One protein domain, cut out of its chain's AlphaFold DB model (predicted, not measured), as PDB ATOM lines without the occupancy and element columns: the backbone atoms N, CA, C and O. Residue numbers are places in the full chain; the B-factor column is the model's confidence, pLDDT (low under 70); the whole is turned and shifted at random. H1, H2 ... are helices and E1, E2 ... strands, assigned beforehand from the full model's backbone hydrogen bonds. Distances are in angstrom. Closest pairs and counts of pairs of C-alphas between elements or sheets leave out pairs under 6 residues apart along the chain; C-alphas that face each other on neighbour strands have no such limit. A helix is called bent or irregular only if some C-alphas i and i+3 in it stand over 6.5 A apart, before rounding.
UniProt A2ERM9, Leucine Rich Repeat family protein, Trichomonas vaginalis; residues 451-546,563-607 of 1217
ATOM      1  N   ASN A 451     173.469 155.454  92.019       91.31
ATOM      2  CA  ASN A 451     174.581 156.158  91.363       91.31
ATOM      3  C   ASN A 451     174.211 157.582  90.896       91.31
ATOM      4  O   ASN A 451     173.052 157.858  90.595       91.31
ATOM      5  N   ILE A 452     175.205 158.472  90.779       91.56
ATOM      6  CA  ILE A 452     175.052 159.844  90.263       91.56
ATOM      7  C   ILE A 452     175.636 159.927  88.845       91.56
ATOM      8  O   ILE A 452     176.825 159.679  88.649       91.56
ATOM      9  N   VAL A 453     174.832 160.347  87.864       88.88
ATOM     10  CA  VAL A 453     175.237 160.454  86.448       88.88
ATOM     11  C   VAL A 453     175.057 161.871  85.894       88.88
ATOM     12  O   VAL A 453     174.149 162.598  86.290       88.88
ATOM     13  N   GLY A 454     175.931 162.290  84.974       86.69
ATOM     14  CA  GLY A 454     175.903 163.621  84.357       86.69
ATOM     15  C   GLY A 454     177.233 163.996  83.691       86.69
ATOM     16  O   GLY A 454     178.137 163.172  83.575       86.69
ATOM     17  N   SER A 455     177.380 165.254  83.266       80.56
ATOM     18  CA  SER A 455     178.577 165.752  82.558       80.56
ATOM     19  C   SER A 455     179.787 166.067  83.454       80.56
ATOM     20  O   SER A 455     180.860 166.376  82.939       80.56
ATOM     21  N   TYR A 456     179.640 165.988  84.783       84.81
ATOM     22  CA  TYR A 456     180.653 166.412  85.772       84.81
ATOM     23  C   TYR A 456     181.142 167.865  85.572       84.81
ATOM     24  O   TYR A 456     182.308 168.189  85.811       84.81
ATOM     25  N   LEU A 457     180.237 168.748  85.141       85.19
ATOM     26  CA  LEU A 457     180.465 170.180  84.955       85.19
ATOM     27  C   LEU A 457     179.652 170.994  85.971       85.19
ATOM     28  O   LEU A 457     178.489 170.678  86.226       85.19
ATOM     29  N   ALA A 458     180.232 172.054  86.536       83.19
ATOM     30  CA  ALA A 458     179.472 172.970  87.387       83.19
ATOM     31  C   ALA A 458     178.444 173.753  86.552       83.19
ATOM     32  O   ALA A 458     178.747 174.214  85.453       83.19
ATOM     33  N   GLY A 459     177.225 173.911  87.071       81.94
ATOM     34  CA  GLY A 459     176.094 174.508  86.356       81.94
ATOM     35  C   GLY A 459     175.247 173.530  85.534       81.94
ATOM     36  O   GLY A 459     174.185 173.934  85.075       81.94
ATOM     37  N   HIS A 460     175.666 172.272  85.356       87.50
ATOM     38  CA  HIS A 460     174.974 171.282  84.517       87.50
ATOM     39  C   HIS A 460     174.137 170.293  85.343       87.50
ATOM     40  O   HIS A 460     174.507 170.026  86.479       87.50
ATOM     41  N   PRO A 461     173.020 169.752  84.821       88.38
ATOM     42  CA  PRO A 461     172.179 168.806  85.552       88.38
ATOM     43  C   PRO A 461     172.833 167.424  85.732       88.38
ATOM     44  O   PRO A 461     173.383 166.846  84.792       88.38
ATOM     45  N   HIS A 462     172.666 166.864  86.929       89.88
ATOM     46  CA  HIS A 462     173.002 165.491  87.309       89.88
ATOM     47  C   HIS A 462     171.744 164.745  87.765       89.88
ATOM     48  O   HIS A 462     170.804 165.358  88.274       89.88
ATOM     49  N   ILE A 463     171.730 163.425  87.585       91.31
ATOM     50  CA  ILE A 463     170.600 162.539  87.895       91.31
ATOM     51  C   ILE A 463     171.061 161.486  88.912       91.31
ATOM     52  O   ILE A 463     172.110 160.870  88.722       91.31
ATOM     53  N   LEU A 464     170.282 161.272  89.974       91.56
ATOM     54  CA  LEU A 464     170.407 160.133  90.884       91.56
ATOM     55  C   LEU A 464     169.563 158.967  90.361       91.56
ATOM     56  O   LEU A 464     168.353 159.105  90.172       91.56
ATOM     57  N   LEU A 465     170.205 157.822  90.153       90.00
ATOM     58  CA  LEU A 465     169.585 156.577  89.707       90.00
ATOM     59  C   LEU A 465     169.638 155.537  90.825       90.00
ATOM     60  O   LEU A 465     170.648 155.436  91.515       90.00
ATOM     61  N   PHE A 466     168.569 154.758  90.973       88.81
ATOM     62  CA  PHE A 466     168.449 153.652  91.927       88.81
ATOM     63  C   PHE A 466     168.336 152.334  91.162       88.81
ATOM     64  O   PHE A 466     167.642 152.286  90.143       88.81
ATOM     65  N   ARG A 467     168.955 151.260  91.668       85.31
ATOM     66  CA  ARG A 467     168.771 149.915  91.105       85.31
ATOM     67  C   ARG A 467     167.352 149.405  91.378       85.31
ATOM     68  O   ARG A 467     166.641 149.039  90.444       85.31
ATOM     69  N   GLU A 468     166.887 149.474  92.623       85.19
ATOM     70  CA  GLU A 468     165.466 149.345  92.955       85.19
ATOM     71  C   GLU A 468     164.722 150.664  92.677       85.19
ATOM     72  O   GLU A 468     164.675 151.562  93.518       85.19
ATOM     73  N   LYS A 469     164.101 150.780  91.493       76.56
ATOM     74  CA  LYS A 469     163.394 152.002  91.050       76.56
ATOM     75  C   LYS A 469     162.286 152.492  92.000       76.56
ATOM     76  O   LYS A 469     161.976 153.682  91.985       76.56
ATOM     77  N   ASP A 470     161.714 151.621  92.832       79.06
ATOM     78  CA  ASP A 470     160.676 151.998  93.802       79.06
ATOM     79  C   ASP A 470     161.221 152.891  94.938       79.06
ATOM     80  O   ASP A 470     160.533 153.828  95.355       79.06
ATOM     81  N   LEU A 471     162.488 152.703  95.354       79.06
ATOM     82  CA  LEU A 471     163.151 153.521  96.387       79.06
ATOM     83  C   LEU A 471     163.269 155.003  95.993       79.06
ATOM     84  O   LEU A 471     163.317 155.884  96.852       79.06
ATOM     85  N   ALA A 472     163.265 155.299  94.691       73.00
ATOM     86  CA  ALA A 472     163.400 156.654  94.165       73.00
ATOM     87  C   ALA A 472     162.237 157.594  94.554       73.00
ATOM     88  O   ALA A 472     162.367 158.807  94.407       73.00
ATOM     89  N   ASN A 473     161.111 157.050  95.044       73.12
ATOM     90  CA  ASN A 473     159.950 157.817  95.514       73.12
ATOM     91  C   ASN A 473     159.691 157.697  97.033       73.12
ATOM     92  O   ASN A 473     158.789 158.369  97.533       73.12
ATOM     93  N   SER A 474     160.436 156.850  97.755       76.25
ATOM     94  CA  SER A 474     160.262 156.580  99.196       76.25
ATOM     95  C   SER A 474     161.478 156.943 100.057       76.25
ATOM     96  O   SER A 474     161.415 156.843 101.279       76.25
ATOM     97  N   CYS A 475     162.570 157.416  99.458       81.69
ATOM     98  CA  CYS A 475     163.724 157.945 100.182       81.69
ATOM     99  C   CYS A 475     163.695 159.478 100.260       81.69
ATOM    100  O   CYS A 475     163.391 160.162  99.282       81.69
ATOM    101  N   LYS A 476     164.114 160.035 101.399       85.44
ATOM    102  CA  LYS A 476     164.502 161.445 101.498       85.44
ATOM    103  C   LYS A 476     165.925 161.613 100.952       85.44
ATOM    104  O   LYS A 476     166.813 160.824 101.273       85.44
ATOM    105  N   ILE A 477     166.128 162.651 100.140       88.19
ATOM    106  CA  ILE A 477     167.356 162.893  99.373       88.19
ATOM    107  C   ILE A 477     167.934 164.255  99.773       88.19
ATOM    108  O   ILE A 477     167.254 165.274  99.678       88.19
ATOM    109  N   GLU A 478     169.196 164.292 100.200       88.31
ATOM    110  CA  GLU A 478     169.904 165.533 100.543       88.31
ATOM    111  C   GLU A 478     171.203 165.649  99.733       88.31
ATOM    112  O   GLU A 478     172.168 164.919  99.967       88.31
ATOM    113  N   TRP A 479     171.235 166.571  98.769       90.00
ATOM    114  CA  TRP A 479     172.405 166.825  97.925       90.00
ATOM    115  C   TRP A 479     173.374 167.796  98.603       90.00
ATOM    116  O   TRP A 479     172.971 168.830  99.133       90.00
ATOM    117  N   PHE A 480     174.675 167.532  98.537       87.56
ATOM    118  CA  PHE A 480     175.697 168.450  99.036       87.56
ATOM    119  C   PHE A 480     176.953 168.425  98.166       87.56
ATOM    120  O   PHE A 480     177.177 167.498  97.395       87.56
ATOM    121  N   THR A 481     177.785 169.461  98.269       85.81
ATOM    122  CA  THR A 481     179.093 169.490  97.600       85.81
ATOM    123  C   THR A 481     180.227 169.604  98.606       85.81
ATOM    124  O   THR A 481     180.137 170.394  99.553       85.81
ATOM    125  N   LEU A 482     181.307 168.864  98.355       85.25
ATOM    126  CA  LEU A 482     182.538 168.856  99.139       85.25
ATOM    127  C   LEU A 482     183.654 169.566  98.355       85.25
ATOM    128  O   LEU A 482     184.044 169.099  97.285       85.25
ATOM    129  N   SER A 483     184.162 170.691  98.865       78.88
ATOM    130  CA  SER A 483     185.290 171.412  98.248       78.88
ATOM    131  C   SER A 483     186.654 170.783  98.583       78.88
ATOM    132  O   SER A 483     186.763 170.022  99.543       78.88
ATOM    133  N   GLU A 484     187.719 171.159  97.857       70.38
ATOM    134  CA  GLU A 484     189.106 170.728  98.148       70.38
ATOM    135  C   GLU A 484     189.548 171.008  99.606       70.38
ATOM    136  O   GLU A 484     190.316 170.234 100.176       70.38
ATOM    137  N   ASP A 485     189.019 172.063 100.238       70.75
ATOM    138  CA  ASP A 485     189.278 172.424 101.644       70.75
ATOM    139  C   ASP A 485     188.421 171.630 102.662       70.75
ATOM    140  O   ASP A 485     188.475 171.891 103.866       70.75
ATOM    141  N   GLY A 486     187.595 170.680 102.204       65.25
ATOM    142  CA  GLY A 486     186.696 169.881 103.044       65.25
ATOM    143  C   GLY A 486     185.470 170.642 103.566       65.25
ATOM    144  O   GLY A 486     184.876 170.246 104.570       65.25
ATOM    145  N   VAL A 487     185.093 171.753 102.921       68.44
ATOM    146  CA  VAL A 487     183.918 172.547 103.305       68.44
ATOM    147  C   VAL A 487     182.667 171.945 102.670       68.44
ATOM    148  O   VAL A 487     182.592 171.787 101.452       68.44
ATOM    149  N   TYR A 488     181.673 171.651 103.508       69.81
ATOM    150  CA  TYR A 488     180.371 171.132 103.099       69.81
ATOM    151  C   TYR A 488     179.414 172.280 102.772       69.81
ATOM    152  O   TYR A 488     179.163 173.147 103.612       69.81
ATOM    153  N   MET A 489     178.828 172.246 101.578       71.25
ATOM    154  CA  MET A 489     177.711 173.108 101.180       71.25
ATOM    155  C   MET A 489     176.495 172.213 100.924       71.25
ATOM    156  O   MET A 489     176.475 171.473  99.945       71.25
ATOM    157  N   ASN A 490     175.515 172.237 101.832       70.56
ATOM    158  CA  ASN A 490     174.299 171.420 101.736       70.56
ATOM    159  C   ASN A 490     173.207 172.157 100.939       70.56
ATOM    160  O   ASN A 490     172.941 173.337 101.187       70.56
ATOM    161  N   TYR A 491     172.574 171.450 100.005       73.12
ATOM    162  CA  TYR A 491     171.502 171.910  99.135       73.12
ATOM    163  C   TYR A 491     170.267 171.025  99.349       73.12
ATOM    164  O   TYR A 491     170.144 169.939  98.785       73.12
ATOM    165  N   ILE A 492     169.318 171.518 100.147       64.62
ATOM    166  CA  ILE A 492     168.046 170.825 100.388       64.62
ATOM    167  C   ILE A 492     167.238 170.830  99.082       64.62
ATOM    168  O   ILE A 492     166.715 171.867  98.669       64.62
ATOM    169  N   ASN A 493     167.179 169.672  98.428       66.94
ATOM    170  CA  ASN A 493     166.464 169.429  97.181       66.94
ATOM    171  C   ASN A 493     166.021 167.962  97.150       66.94
ATOM    172  O   ASN A 493     166.826 167.092  96.836       66.94
ATOM    173  N   ASP A 494     164.739 167.705  97.405       71.31
ATOM    174  CA  ASP A 494     164.159 166.353  97.445       71.31
ATOM    175  C   ASP A 494     163.960 165.736  96.032       71.31
ATOM    176  O   ASP A 494     163.149 164.834  95.836       71.31
ATOM    177  N   SER A 495     164.652 166.258  95.013       83.44
ATOM    178  CA  SER A 495     164.557 165.823  93.616       83.44
ATOM    179  C   SER A 495     165.691 164.869  93.242       83.44
ATOM    180  O   SER A 495     166.851 165.076  93.600       83.44
ATOM    181  N   LEU A 496     165.363 163.890  92.395       88.69
ATOM    182  CA  LEU A 496     166.323 163.009  91.720       88.69
ATOM    183  C   LEU A 496     167.244 163.757  90.739       88.69
ATOM    184  O   LEU A 496     168.263 163.211  90.331       88.69
ATOM    185  N   ILE A 497     166.898 164.990  90.349       87.69
ATOM    186  CA  ILE A 497     167.730 165.843  89.489       87.69
ATOM    187  C   ILE A 497     168.279 167.012  90.309       87.69
ATOM    188  O   ILE A 497     167.513 167.761  90.929       87.69
ATOM    189  N   PHE A 498     169.597 167.206  90.253       88.38
ATOM    190  CA  PHE A 498     170.299 168.312  90.895       88.38
ATOM    191  C   PHE A 498     171.231 169.023  89.911       88.38
ATOM    192  O   PHE A 498     172.026 168.392  89.224       88.38
ATOM    193  N   THR A 499     171.147 170.352  89.870       87.19
ATOM    194  CA  THR A 499     172.028 171.207  89.067       87.19
ATOM    195  C   THR A 499     172.903 172.027  90.022       87.19
ATOM    196  O   THR A 499     172.422 173.033  90.559       87.19
ATOM    197  N   PRO A 500     174.162 171.630  90.288       85.50
ATOM    198  CA  PRO A 500     175.067 172.382  91.152       85.50
ATOM    199  C   PRO A 500     175.332 173.791  90.590       85.50
ATOM    200  O   PRO A 500     175.547 173.941  89.386       85.50
ATOM    201  N   PRO A 501     175.374 174.847  91.424       82.19
ATOM    202  CA  PRO A 501     175.681 176.201  90.962       82.19
ATOM    203  C   PRO A 501     177.074 176.335  90.314       82.19
ATOM    204  O   PRO A 501     178.019 175.651  90.702       82.19
ATOM    205  N   ILE A 502     177.238 177.280  89.378       79.94
ATOM    206  CA  ILE A 502     178.486 177.497  88.605       79.94
ATOM    207  C   ILE A 502     179.722 177.753  89.497       79.94
ATOM    208  O   ILE A 502     180.847 177.468  89.104       79.94
ATOM    209  N   ASN A 503     179.548 178.252  90.725       79.62
ATOM    210  CA  ASN A 503     180.653 178.493  91.660       79.62
ATOM    211  C   ASN A 503     181.156 177.237  92.409       79.62
ATOM    212  O   ASN A 503     181.990 177.380  93.298       79.62
ATOM    213  N   THR A 504     180.676 176.035  92.069       80.56
ATOM    214  CA  THR A 504     181.084 174.748  92.680       80.56
ATOM    215  C   THR A 504     182.213 174.025  91.924       80.56
ATOM    216  O   THR A 504     182.443 172.833  92.132       80.56
ATOM    217  N   ASN A 505     182.953 174.735  91.065       78.75
ATOM    218  CA  ASN A 505     184.161 174.217  90.408       78.75
ATOM    219  C   ASN A 505     185.115 173.548  91.419       78.75
ATOM    220  O   ASN A 505     185.271 174.022  92.545       78.75
ATOM    221  N   ASN A 506     185.753 172.451  91.006       83.06
ATOM    222  CA  ASN A 506     186.629 171.596  91.815       83.06
ATOM    223  C   ASN A 506     185.978 170.975  93.072       83.06
ATOM    224  O   ASN A 506     186.690 170.471  93.938       83.06
ATOM    225  N   SER A 507     184.646 170.967  93.187       85.94
ATOM    226  CA  SER A 507     183.943 170.281  94.282       85.94
ATOM    227  C   SER A 507     183.399 168.922  93.832       85.94
ATOM    228  O   SER A 507     182.956 168.778  92.694       85.94
ATOM    229  N   THR A 508     183.405 167.925  94.715       88.44
ATOM    230  CA  THR A 508     182.713 166.638  94.508       88.44
ATOM    231  C   THR A 508     181.225 166.813  94.821       88.44
ATOM    232  O   THR A 508     180.898 167.497  95.793       88.44
ATOM    233  N   ILE A 509     180.322 166.220  94.028       89.88
ATOM    234  CA  ILE A 509     178.901 166.119  94.399       89.88
ATOM    235  C   ILE A 509     178.714 164.860  95.236       89.88
ATOM    236  O   ILE A 509     179.143 163.778  94.836       89.88
ATOM    237  N   CYS A 510     178.010 164.999  96.349       88.38
ATOM    238  CA  CYS A 510     177.602 163.904  97.205       88.38
ATOM    239  C   CYS A 510     176.083 163.962  97.429       88.38
ATOM    240  O   CYS A 510     175.465 165.027  97.343       88.38
ATOM    241  N   VAL A 511     175.475 162.822  97.739       91.00
ATOM    242  CA  VAL A 511     174.059 162.727  98.096       91.00
ATOM    243  C   VAL A 511     173.878 161.787  99.279       91.00
ATOM    244  O   VAL A 511     174.475 160.713  99.327       91.00
ATOM    245  N   HIS A 512     173.074 162.214 100.247       89.56
ATOM    246  CA  HIS A 512     172.661 161.421 101.396       89.56
ATOM    247  C   HIS A 512     171.233 160.915 101.167       89.56
ATOM    248  O   HIS A 512     170.344 161.691 100.814       89.56
ATOM    249  N   ILE A 513     171.040 159.607 101.330       90.38
ATOM    250  CA  ILE A 513     169.795 158.888 101.062       90.38
ATOM    251  C   ILE A 513     169.316 158.266 102.373       90.38
ATOM    252  O   ILE A 513     170.006 157.427 102.957       90.38
ATOM    253  N   ILE A 514     168.127 158.674 102.814       87.12
ATOM    254  CA  ILE A 514     167.493 158.227 104.058       87.12
ATOM    255  C   ILE A 514     166.186 157.501 103.684       87.12
ATOM    256  O   ILE A 514     165.287 158.162 103.154       87.12
ATOM    257  N   PRO A 515     166.057 156.180 103.911       84.44
ATOM    258  CA  PRO A 515     164.817 155.448 103.637       84.44
ATOM    259  C   PRO A 515     163.689 155.850 104.604       84.44
ATOM    260  O   PRO A 515     163.948 156.273 105.732       84.44
ATOM    261  N   ASP A 516     162.432 155.736 104.165       80.56
ATOM    262  CA  ASP A 516     161.259 155.988 105.011       80.56
ATOM    263  C   ASP A 516     160.899 154.801 105.928       80.56
ATOM    264  O   ASP A 516     161.485 153.720 105.865       80.56
ATOM    265  N   GLU A 517     159.894 154.995 106.789       72.56
ATOM    266  CA  GLU A 517     159.402 153.957 107.712       72.56
ATOM    267  C   GLU A 517     158.930 152.682 106.980       72.56
ATOM    268  O   GLU A 517     159.036 151.584 107.529       72.56
ATOM    269  N   ASN A 518     158.466 152.808 105.729       73.94
ATOM    270  CA  ASN A 518     158.009 151.683 104.910       73.94
ATOM    271  C   ASN A 518     159.160 150.812 104.378       73.94
ATOM    272  O   ASN A 518     158.909 149.669 104.009       73.94
ATOM    273  N   HIS A 519     160.393 151.333 104.364       75.75
ATOM    274  CA  HIS A 519     161.607 150.644 103.910       75.75
ATOM    275  C   HIS A 519     162.644 150.526 105.044       75.75
ATOM    276  O   HIS A 519     163.857 150.567 104.815       75.75
ATOM    277  N   SER A 520     162.162 150.375 106.286       66.00
ATOM    278  CA  SER A 520     162.976 150.258 107.510       66.00
ATOM    279  C   SER A 520     163.946 149.065 107.541       66.00
ATOM    280  O   SER A 520     164.736 148.942 108.476       66.00
ATOM    281  N   GLU A 521     163.904 148.172 106.550       71.69
ATOM    282  CA  GLU A 521     164.902 147.131 106.309       71.69
ATOM    283  C   GLU A 521     166.176 147.626 105.597       71.69
ATOM    284  O   GLU A 521     167.126 146.849 105.486       71.69
ATOM    285  N   TYR A 522     166.231 148.881 105.136       77.25
ATOM    286  CA  TYR A 522     167.412 149.508 104.526       77.25
ATOM    287  C   TYR A 522     168.116 150.493 105.479       77.25
ATOM    288  O   TYR A 522     167.496 151.108 106.342       77.25
ATOM    289  N   SER A 523     169.432 150.664 105.318       81.56
ATOM    290  CA  SER A 523     170.247 151.639 106.050       81.56
ATOM    291  C   SER A 523     170.422 152.957 105.287       81.56
ATOM    292  O   SER A 523     170.525 152.963 104.058       81.56
ATOM    293  N   GLU A 524     170.584 154.062 106.022       86.69
ATOM    294  CA  GLU A 524     171.047 155.343 105.464       86.69
ATOM    295  C   GLU A 524     172.356 155.157 104.671       86.69
ATOM    296  O   GLU A 524     173.254 154.425 105.092       86.69
ATOM    297  N   THR A 525     172.454 155.791 103.500       87.81
ATOM    298  CA  THR A 525     173.573 155.613 102.555       87.81
ATOM    299  C   THR A 525     174.030 156.963 101.994       87.81
ATOM    300  O   THR A 525     173.208 157.833 101.711       87.81
ATOM    301  N   VAL A 526     175.341 157.150 101.807       89.00
ATOM    302  CA  VAL A 526     175.934 158.337 101.157       89.00
ATOM    303  C   VAL A 526     176.687 157.908  99.900       89.00
ATOM    304  O   VAL A 526     177.434 156.931  99.934       89.00
ATOM    305  N   ILE A 527     176.496 158.639  98.801       89.31
ATOM    306  CA  ILE A 527     177.063 158.340  97.477       89.31
ATOM    307  C   ILE A 527     177.743 159.594  96.928       89.31
ATOM    308  O   ILE A 527     177.230 160.697  97.103       89.31
ATOM    309  N   GLU A 528     178.890 159.440  96.264       89.56
ATOM    310  CA  GLU A 528     179.720 160.548  95.773       89.56
ATOM    311  C   GLU A 528     180.083 160.369  94.291       89.56
ATOM    312  O   GLU A 528     180.284 159.250  93.818       89.56
ATOM    313  N   THR A 529     180.205 161.469  93.544       86.19
ATOM    314  CA  THR A 529     180.663 161.429  92.147       86.19
ATOM    315  C   THR A 529     182.136 161.011  92.047       86.19
ATOM    316  O   THR A 529     182.958 161.532  92.803       86.19
ATOM    317  N   PRO A 530     182.527 160.179  91.063       80.81
ATOM    318  CA  PRO A 530     183.881 159.616  90.970       80.81
ATOM    319  C   PRO A 530     184.996 160.637  90.688       80.81
ATOM    320  O   PRO A 530     186.173 160.314  90.857       80.81
ATOM    321  N   ILE A 531     184.657 161.850  90.233       84.06
ATOM    322  CA  ILE A 531     185.593 162.962  90.019       84.06
ATOM    323  C   ILE A 531     184.952 164.305  90.419       84.06
ATOM    324  O   ILE A 531     183.739 164.454  90.260       84.06
ATOM    325  N   PRO A 532     185.741 165.302  90.870       86.88
ATOM    326  CA  PRO A 532     185.244 166.656  91.112       86.88
ATOM    327  C   PRO A 532     184.754 167.358  89.840       86.88
ATOM    328  O   PRO A 532     185.228 167.084  88.730       86.88
ATOM    329  N   LEU A 533     183.845 168.315  90.024       86.31
ATOM    330  CA  LEU A 533     183.274 169.140  88.963       86.31
ATOM    331  C   LEU A 533     184.323 170.007  88.268       86.31
ATOM    332  O   LEU A 533     185.154 170.651  88.910       86.31
ATOM    333  N   ARG A 534     184.239 170.078  86.939       83.19
ATOM    334  CA  ARG A 534     185.081 170.952  86.113       83.19
ATOM    335  C   ARG A 534     184.353 172.253  85.776       83.19
ATOM    336  O   ARG A 534     183.123 172.306  85.754       83.19
ATOM    337  N   GLU A 535     185.139 173.283  85.478       80.12
ATOM    338  CA  GLU A 535     184.649 174.584  85.019       80.12
ATOM    339  C   GLU A 535     183.898 174.479  83.683       80.12
ATOM    340  O   GLU A 535     184.327 173.759  82.776       80.12
ATOM    341  N   SER A 536     182.789 175.216  83.563       74.44
ATOM    342  CA  SER A 536     181.964 175.291  82.353       74.44
ATOM    343  C   SER A 536     181.671 176.734  81.938       74.44
ATOM    344  O   SER A 536     181.829 177.677  82.715       74.44
ATOM    345  N   SER A 537     181.231 176.902  80.693       67.62
ATOM    346  CA  SER A 537     180.656 178.149  80.185       67.62
ATOM    347  C   SER A 537     179.226 178.360  80.694       67.62
ATOM    348  O   SER A 537     178.528 177.397  80.994       67.62
ATOM    349  N   GLU A 538     178.755 179.613  80.735       68.75
ATOM    350  CA  GLU A 538     177.350 179.909  81.053       68.75
ATOM    351  C   GLU A 538     176.392 179.168  80.101       68.75
ATOM    352  O   GLU A 538     176.478 179.316  78.877       68.75
ATOM    353  N   LEU A 539     175.468 178.392  80.677       73.19
ATOM    354  CA  LEU A 539     174.401 177.718  79.942       73.19
ATOM    355  C   LEU A 539     173.402 178.724  79.361       73.19
ATOM    356  O   LEU A 539     172.934 179.645  80.033       73.19
ATOM    357  N   ILE A 540     172.996 178.476  78.119       70.75
ATOM    358  CA  ILE A 540     171.840 179.108  77.496       70.75
ATOM    359  C   ILE A 540     170.598 178.385  78.023       70.75
ATOM    360  O   ILE A 540     170.345 177.232  77.679       70.75
ATOM    361  N   ILE A 541     169.810 179.069  78.855       59.72
ATOM    362  CA  ILE A 541     168.540 178.538  79.364       59.72
ATOM    363  C   ILE A 541     167.542 178.450  78.200       59.72
ATOM    364  O   ILE A 541     166.934 179.448  77.815       59.72
ATOM    365  N   ALA A 542     167.377 177.252  77.645       56.59
ATOM    366  CA  ALA A 542     166.334 176.939  76.678       56.59
ATOM    367  C   ALA A 542     165.092 176.404  77.411       56.59
ATOM    368  O   ALA A 542     165.138 175.344  78.037       56.59
ATOM    369  N   GLU A 543     163.968 177.121  77.331       48.84
ATOM    370  CA  GLU A 543     162.684 176.652  77.871       48.84
ATOM    371  C   GLU A 543     162.099 175.531  76.993       48.84
ATOM    372  O   GLU A 543     161.306 175.776  76.083       48.84
ATOM    373  N   SER A 544     162.456 174.277  77.279       52.25
ATOM    374  CA  SER A 544     161.759 173.128  76.696       52.25
ATOM    375  C   SER A 544     160.410 172.906  77.390       52.25
ATOM    376  O   SER A 544     160.355 172.525  78.558       52.25
ATOM    377  N   GLN A 545     159.307 173.105  76.662       52.69
ATOM    378  CA  GLN A 545     157.959 172.701  77.104       52.69
ATOM    379  C   GLN A 545     157.548 171.306  76.596       52.69
ATOM    380  O   GLN A 545     156.412 170.874  76.808       52.69
ATOM    381  N   LEU A 546     158.443 170.596  75.902       63.44
ATOM    382  CA  LEU A 546     158.148 169.305  75.286       63.44
ATOM    383  C   LEU A 546     158.406 168.173  76.282       63.44
ATOM    384  O   LEU A 546     159.544 167.920  76.667       63.44
ATOM    385  N   GLN A 563     171.111 161.503  74.857       90.50
ATOM    386  CA  GLN A 563     171.447 160.477  75.841       90.50
ATOM    387  C   GLN A 563     170.196 159.979  76.556       90.50
ATOM    388  O   GLN A 563     169.232 160.728  76.722       90.50
ATOM    389  N   ILE A 564     170.247 158.741  77.037       91.25
ATOM    390  CA  ILE A 564     169.191 158.139  77.850       91.25
ATOM    391  C   ILE A 564     169.774 157.364  79.032       91.25
ATOM    392  O   ILE A 564     170.916 156.910  78.965       91.25
ATOM    393  N   THR A 565     169.028 157.235  80.127       86.88
ATOM    394  CA  THR A 565     169.444 156.387  81.252       86.88
ATOM    395  C   THR A 565     169.240 154.907  80.946       86.88
ATOM    396  O   THR A 565     168.327 154.532  80.218       86.88
ATOM    397  N   ASN A 566     170.118 154.070  81.490       81.88
ATOM    398  CA  ASN A 566     169.972 152.619  81.504       81.88
ATOM    399  C   ASN A 566     170.651 152.082  82.773       81.88
ATOM    400  O   ASN A 566     171.815 152.399  83.026       81.88
ATOM    401  N   ASP A 567     169.921 151.316  83.585       83.94
ATOM    402  CA  ASP A 567     170.298 150.926  84.952       83.94
ATOM    403  C   ASP A 567     170.830 152.102  85.803       83.94
ATOM    404  O   ASP A 567     170.057 152.898  86.335       83.94
ATOM    405  N   LEU A 568     172.156 152.205  85.946       84.69
ATOM    406  CA  LEU A 568     172.868 153.197  86.760       84.69
ATOM    407  C   LEU A 568     173.800 154.095  85.918       84.69
ATOM    408  O   LEU A 568     174.672 154.762  86.477       84.69
ATOM    409  N   GLU A 569     173.649 154.111  84.590       87.44
ATOM    410  CA  GLU A 569     174.512 154.838  83.647       87.44
ATOM    411  C   GLU A 569     173.709 155.678  82.626       87.44
ATOM    412  O   GLU A 569     172.489 155.555  82.500       87.44
ATOM    413  N   LEU A 570     174.406 156.562  81.898       86.62
ATOM    414  CA  LEU A 570     173.883 157.292  80.734       86.62
ATOM    415  C   LEU A 570     174.487 156.709  79.454       86.62
ATOM    416  O   LEU A 570     175.707 156.594  79.340       86.62
ATOM    417  N   VAL A 571     173.636 156.398  78.480       86.12
ATOM    418  CA  VAL A 571     174.002 155.818  77.184       86.12
ATOM    419  C   VAL A 571     173.844 156.870  76.086       86.12
ATOM    420  O   VAL A 571     172.810 157.534  76.001       86.12
ATOM    421  N   ASP A 572     174.867 157.019  75.240       87.25
ATOM    422  CA  ASP A 572     174.821 157.884  74.059       87.25
ATOM    423  C   ASP A 572     173.900 157.306  72.973       87.25
ATOM    424  O   ASP A 572     174.026 156.149  72.567       87.25
ATOM    425  N   LEU A 573     172.997 158.155  72.483       84.81
ATOM    426  CA  LEU A 573     172.138 157.930  71.322       84.81
ATOM    427  C   LEU A 573     172.744 158.657  70.097       84.81
ATOM    428  O   LEU A 573     173.965 158.715  69.934       84.81
ATOM    429  N   ASP A 574     171.918 159.240  69.227       80.56
ATOM    430  CA  ASP A 574     172.376 159.969  68.039       80.56
ATOM    431  C   ASP A 574     172.835 161.412  68.337       80.56
ATOM    432  O   ASP A 574     172.279 162.109  69.190       80.56
ATOM    433  N   TYR A 575     173.796 161.904  67.544       86.62
ATOM    434  CA  TYR A 575     174.131 163.330  67.450       86.62
ATOM    435  C   TYR A 575     173.269 163.991  66.361       86.62
ATOM    436  O   TYR A 575     173.457 163.731  65.172       86.62
ATOM    437  N   SER A 576     172.284 164.802  66.752       87.38
ATOM    438  CA  SER A 576     171.191 165.246  65.875       87.38
ATOM    439  C   SER A 576     170.440 166.464  66.440       87.38
ATOM    440  O   SER A 576     170.336 166.636  67.652       87.38
ATOM    441  N   ASP A 577     169.856 167.294  65.570       84.44
ATOM    442  CA  ASP A 577     168.923 168.390  65.917       84.44
ATOM    443  C   ASP A 577     167.548 167.896  66.405       84.44
ATOM    444  O   ASP A 577     166.702 168.674  66.838       84.44
ATOM    445  N   LYS A 578     167.292 166.593  66.310       86.12
ATOM    446  CA  LYS A 578     165.994 165.976  66.585       86.12
ATOM    447  C   LYS A 578     166.154 164.585  67.177       86.12
ATOM    448  O   LYS A 578     167.059 163.844  66.789       86.12
ATOM    449  N   TYR A 579     165.200 164.195  68.005       86.81
ATOM    450  CA  TYR A 579     165.055 162.821  68.463       86.81
ATOM    451  C   TYR A 579     163.585 162.412  68.480       86.81
ATOM    452  O   TYR A 579     162.673 163.237  68.444       86.81
ATOM    453  N   THR A 580     163.329 161.114  68.436       83.75
ATOM    454  CA  THR A 580     161.981 160.549  68.488       83.75
ATOM    455  C   THR A 580     162.077 159.333  69.389       83.75
ATOM    456  O   THR A 580     162.648 158.339  68.940       83.75
ATOM    457  N   PRO A 581     161.591 159.410  70.640       83.94
ATOM    458  CA  PRO A 581     161.771 158.320  71.580       83.94
ATOM    459  C   PRO A 581     161.111 157.031  71.092       83.94
ATOM    460  O   PRO A 581     160.048 157.065  70.471       83.94
ATOM    461  N   GLN A 582     161.749 155.898  71.342       79.62
ATOM    462  CA  GLN A 582     161.273 154.561  71.007       79.62
ATOM    463  C   GLN A 582     160.533 153.930  72.197       79.62
ATOM    464  O   GLN A 582     160.503 154.480  73.297       79.62
ATOM    465  N   ASN A 583     159.925 152.758  71.997       69.12
ATOM    466  CA  ASN A 583     159.283 152.009  73.087       69.12
ATOM    467  C   ASN A 583     160.282 151.599  74.188       69.12
ATOM    468  O   ASN A 583     159.901 151.493  75.350       69.12
ATOM    469  N   GLU A 584     161.535 151.344  73.807       78.44
ATOM    470  CA  GLU A 584     162.637 150.948  74.697       78.44
ATOM    471  C   GLU A 584     163.042 152.072  75.664       78.44
ATOM    472  O   GLU A 584     163.506 151.793  76.763       78.44
ATOM    473  N   ASP A 585     162.772 153.327  75.300       80.06
ATOM    474  CA  ASP A 585     163.117 154.508  76.093       80.06
ATOM    475  C   ASP A 585     162.134 154.773  77.250       80.06
ATOM    476  O   ASP A 585     162.391 155.589  78.137       80.06
ATOM    477  N   VAL A 586     160.950 154.150  77.216       80.38
ATOM    478  CA  VAL A 586     159.821 154.478  78.099       80.38
ATOM    479  C   VAL A 586     160.135 154.116  79.552       80.38
ATOM    480  O   VAL A 586     160.299 152.949  79.894       80.38
ATOM    481  N   GLY A 587     160.111 155.119  80.432       80.44
ATOM    482  CA  GLY A 587     160.488 154.971  81.841       80.44
ATOM    483  C   GLY A 587     161.956 155.289  82.148       80.44
ATOM    484  O   GLY A 587     162.363 155.114  83.296       80.44
ATOM    485  N   GLU A 588     162.713 155.797  81.171       87.81
ATOM    486  CA  GLU A 588     164.081 156.303  81.330       87.81
ATOM    487  C   GLU A 588     164.155 157.826  81.121       87.81
ATOM    488  O   GLU A 588     163.299 158.423  80.459       87.81
ATOM    489  N   TYR A 589     165.164 158.483  81.698       89.06
ATOM    490  CA  TYR A 589     165.380 159.925  81.556       89.06
ATOM    491  C   TYR A 589     166.059 160.253  80.228       89.06
ATOM    492  O   TYR A 589     167.190 159.834  79.985       89.06
ATOM    493  N   LEU A 590     165.416 161.090  79.413       89.94
ATOM    494  CA  LEU A 590     166.005 161.608  78.177       89.94
ATOM    495  C   LEU A 590     166.781 162.910  78.439       89.94
ATOM    496  O   LEU A 590     166.250 163.855  79.035       89.94
ATOM    497  N   ARG A 591     168.019 162.982  77.945       90.94
ATOM    498  CA  ARG A 591     168.924 164.136  78.051       90.94
ATOM    499  C   ARG A 591     169.444 164.565  76.673       90.94
ATOM    500  O   ARG A 591     169.636 163.738  75.787       90.94
ATOM    501  N   PHE A 592     169.700 165.859  76.500       89.75
ATOM    502  CA  PHE A 592     170.335 166.441  75.315       89.75
ATOM    503  C   PHE A 592     171.388 167.469  75.719       89.75
ATOM    504  O   PHE A 592     171.109 168.308  76.576       89.75
ATOM    505  N   PHE A 593     172.556 167.464  75.075       89.12
ATOM    506  CA  PHE A 593     173.571 168.499  75.281       89.12
ATOM    507  C   PHE A 593     174.359 168.831  74.005       89.12
ATOM    508  O   PHE A 593     174.548 167.985  73.133       89.12
ATOM    509  N   THR A 594     174.846 170.067  73.876       87.81
ATOM    510  CA  THR A 594     175.690 170.474  72.739       87.81
ATOM    511  C   THR A 594     177.170 170.205  73.002       87.81
ATOM    512  O   THR A 594     177.644 170.273  74.133       87.81
ATOM    513  N   SER A 595     177.942 169.955  71.941       82.44
ATOM    514  CA  SER A 595     179.392 169.699  72.030       82.44
ATOM    515  C   SER A 595     180.227 170.896  72.517       82.44
ATOM    516  O   SER A 595     181.386 170.726  72.891       82.44
ATOM    517  N   ASP A 596     179.648 172.100  72.545       81.31
ATOM    518  CA  ASP A 596     180.230 173.296  73.162       81.31
ATOM    519  C   ASP A 596     179.748 173.546  74.605       81.31
ATOM    520  O   ASP A 596     180.071 174.588  75.172       81.31
ATOM    521  N   ASN A 597     178.990 172.604  75.184       78.44
ATOM    522  CA  ASN A 597     178.412 172.630  76.530       78.44
ATOM    523  C   ASN A 597     177.544 173.864  76.847       78.44
ATOM    524  O   ASN A 597     177.327 174.169  78.017       78.44
ATOM    525  N   LYS A 598     177.022 174.583  75.842       80.38
ATOM    526  CA  LYS A 598     176.130 175.736  76.076       80.38
ATOM    527  C   LYS A 598     174.663 175.368  76.259       80.38
ATOM    528  O   LYS A 598     173.910 176.191  76.772       80.38
ATOM    529  N   ILE A 599     174.248 174.176  75.847       84.62
ATOM    530  CA  ILE A 599     172.910 173.634  76.093       84.62
ATOM    531  C   ILE A 599     173.088 172.277  76.772       84.62
ATOM    532  O   ILE A 599     173.879 171.461  76.304       84.62
ATOM    533  N   ASP A 600     172.356 172.048  77.861       88.44
ATOM    534  CA  ASP A 600     172.283 170.776  78.586       88.44
ATOM    535  C   ASP A 600     170.908 170.682  79.262       88.44
ATOM    536  O   ASP A 600     170.576 171.502  80.119       88.44
ATOM    537  N   ILE A 601     170.070 169.752  78.808       86.25
ATOM    538  CA  ILE A 601     168.651 169.656  79.174       86.25
ATOM    539  C   ILE A 601     168.324 168.206  79.510       86.25
ATOM    540  O   ILE A 601     168.516 167.319  78.681       86.25
ATOM    541  N   VAL A 602     167.742 167.975  80.687       88.38
ATOM    542  CA  VAL A 602     167.066 166.716  81.030       88.38
ATOM    543  C   VAL A 602     165.562 166.933  80.859       88.38
ATOM    544  O   VAL A 602     164.966 167.749  81.559       88.38
ATOM    545  N   PHE A 603     164.942 166.220  79.918       83.88
ATOM    546  CA  PHE A 603     163.517 166.356  79.580       83.88
ATOM    547  C   PHE A 603     162.590 165.612  80.558       83.88
ATOM    548  O   PHE A 603     161.372 165.801  80.528       83.88
ATOM    549  N   GLY A 604     163.157 164.769  81.424       81.31
ATOM    550  CA  GLY A 604     162.421 163.868  82.310       81.31
ATOM    551  C   GLY A 604     162.215 162.479  81.701       81.31
ATOM    552  O   GLY A 604     162.808 162.143  80.675       81.31
ATOM    553  N   LEU A 605     161.375 161.679  82.361       85.81
ATOM    554  CA  LEU A 605     161.063 160.306  81.964       85.81
ATOM    555  C   LEU A 605     160.260 160.253  80.655       85.81
ATOM    556  O   LEU A 605     159.236 160.933  80.535       85.81
ATOM    557  N   VAL A 606     160.675 159.408  79.707       84.06
ATOM    558  CA  VAL A 606     159.910 159.147  78.476       84.06
ATOM    559  C   VAL A 606     158.605 158.413  78.794       84.06
ATOM    560  O   VAL A 606     158.564 157.487  79.604       84.06
ATOM    561  N   SER A 607     157.523 158.817  78.131       74.00
ATOM    562  CA  SER A 607     156.166 158.279  78.306       74.00
ATOM    563  C   SER A 607     155.622 157.619  77.024       74.00
ATOM    564  O   SER A 607     156.085 157.916  75.932       74.00
TER     565      SER A 607
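This is residues 451 to 546 and 563 to 607 of the 1217 residues of the protein "Leucine Rich Repeat family protein" of Trichomonas vaginalis (UniProt A2ERM9). Two small, strongly twisted sheets of four strands make the two ends of this domain, and the two-stranded hairpin E1 E2 lies in the middle, between the sheet E4 E3 E5 E6 and the sheet E8 E7 E9 E10. The hairpin and the sheet E8 E7 E9 E10 form a small sandwich, two sheets face to face; the short helix H1 only grazes the other sheet, and unnamed stretches link the parts. The 141 printed residues hold ten named strands and one named helix, in the order E1 E2 H1 E3 E4 E5 E6 E7 E8 E9 E10, and the three sheets are all antiparallel. The class is mostly strand, though under half of the residues, 64 of 141, are in named elements. The whole is compact, with a radius of gyration of the C-alphas of 15.7 A and spans of 44 by 39 by 24 A.

Begin with E1, residues 451 to 454, and E2, residues 462 to 466, an antiparallel hairpin at 152 degrees; N 453 and O 463 are 2.9 A apart, within hydrogen-bond range. Residues 462 to 463 of E2 also pair, antiparallel, with residues 497 to 498. Next comes H1, residues 469 to 473, where 0 of 1 O i to N i+4 pairs but 2 of 2 O i to N i+3 pairs are within range. It is neither bent nor irregular, but only just: C-alphas 470 and 473 are 6.1 A apart. With residues 471 to 473 it only grazes the sheet of E4, residues 488 to 491, E3, residues 475 to 482, E5, residues 508 to 515, and E6, residues 525 to 528. In that order E4 and E6 are the edge strands. Look for N 489 and O 481 at 3.0 A between E4 and E3, a hairpin, N 478 and O 512 at 2.9 A between E3 and E5, and N 511 and O 527 at 2.8 A between E5 and E6, also a hairpin. The closest C-alphas of E1 and E6 are those of Asn 451 and Ile 527, 6.9 A apart; E1 and E5 are apart, but only just, at 8.4 A. After the cut, the second sheet runs E8, residues 569 to 579, E7, residues 563 to 566, E9, residues 589 to 593, and E10, residues 600 to 605. In it N 571 and O 564 are 2.8 A apart in the hairpin E7 and E8, N 563 and O 591 2.8 A in E7 and E9, and N 603 and O 590 2.8 A in the hairpin E9 and E10. Its best plane and that of E1 E2 are 16 degrees apart, and the facing parts are 10.5 A centre to centre. The closest C-alphas of E1 and E8 are those of Val 453 and Glu 569, at 6.3 A.

Find C-alpha 451 at (174.581, 156.158, 91.363), where E1 begins; E2 then covers 13.5 A. E3 starts at C-alpha 475, (163.724, 157.945, 100.182), and runs 21.8 A, while E5 runs back over 23.0 A. E4 and E6 are shorter, 9.7 A and 10.4 A, and H1 spans 8.1 A. E8, the longest strand by residues, bends by 117 degrees at residue 576 and measures 19.6 A from end to end. E10 ends at C-alpha 605, (161.063, 160.306, 81.964), after 15.7 A.

The two C-alphas farthest apart are those of Asp 485 and Asn 583, 46.2 A. Residues 547 to 562 are not printed, and C-alphas 546 and 563 are 16.0 A apart across that cut, in the link from E6 to E7. Of the links that are printed whole, the one from E4 to E5 is long, with 16 residues. Mean pLDDT of the printed part is 81.4; look for low values, under 70, at residues 486 to 488, 492 to 493, 520, 537 to 538, 541 to 546 and 583.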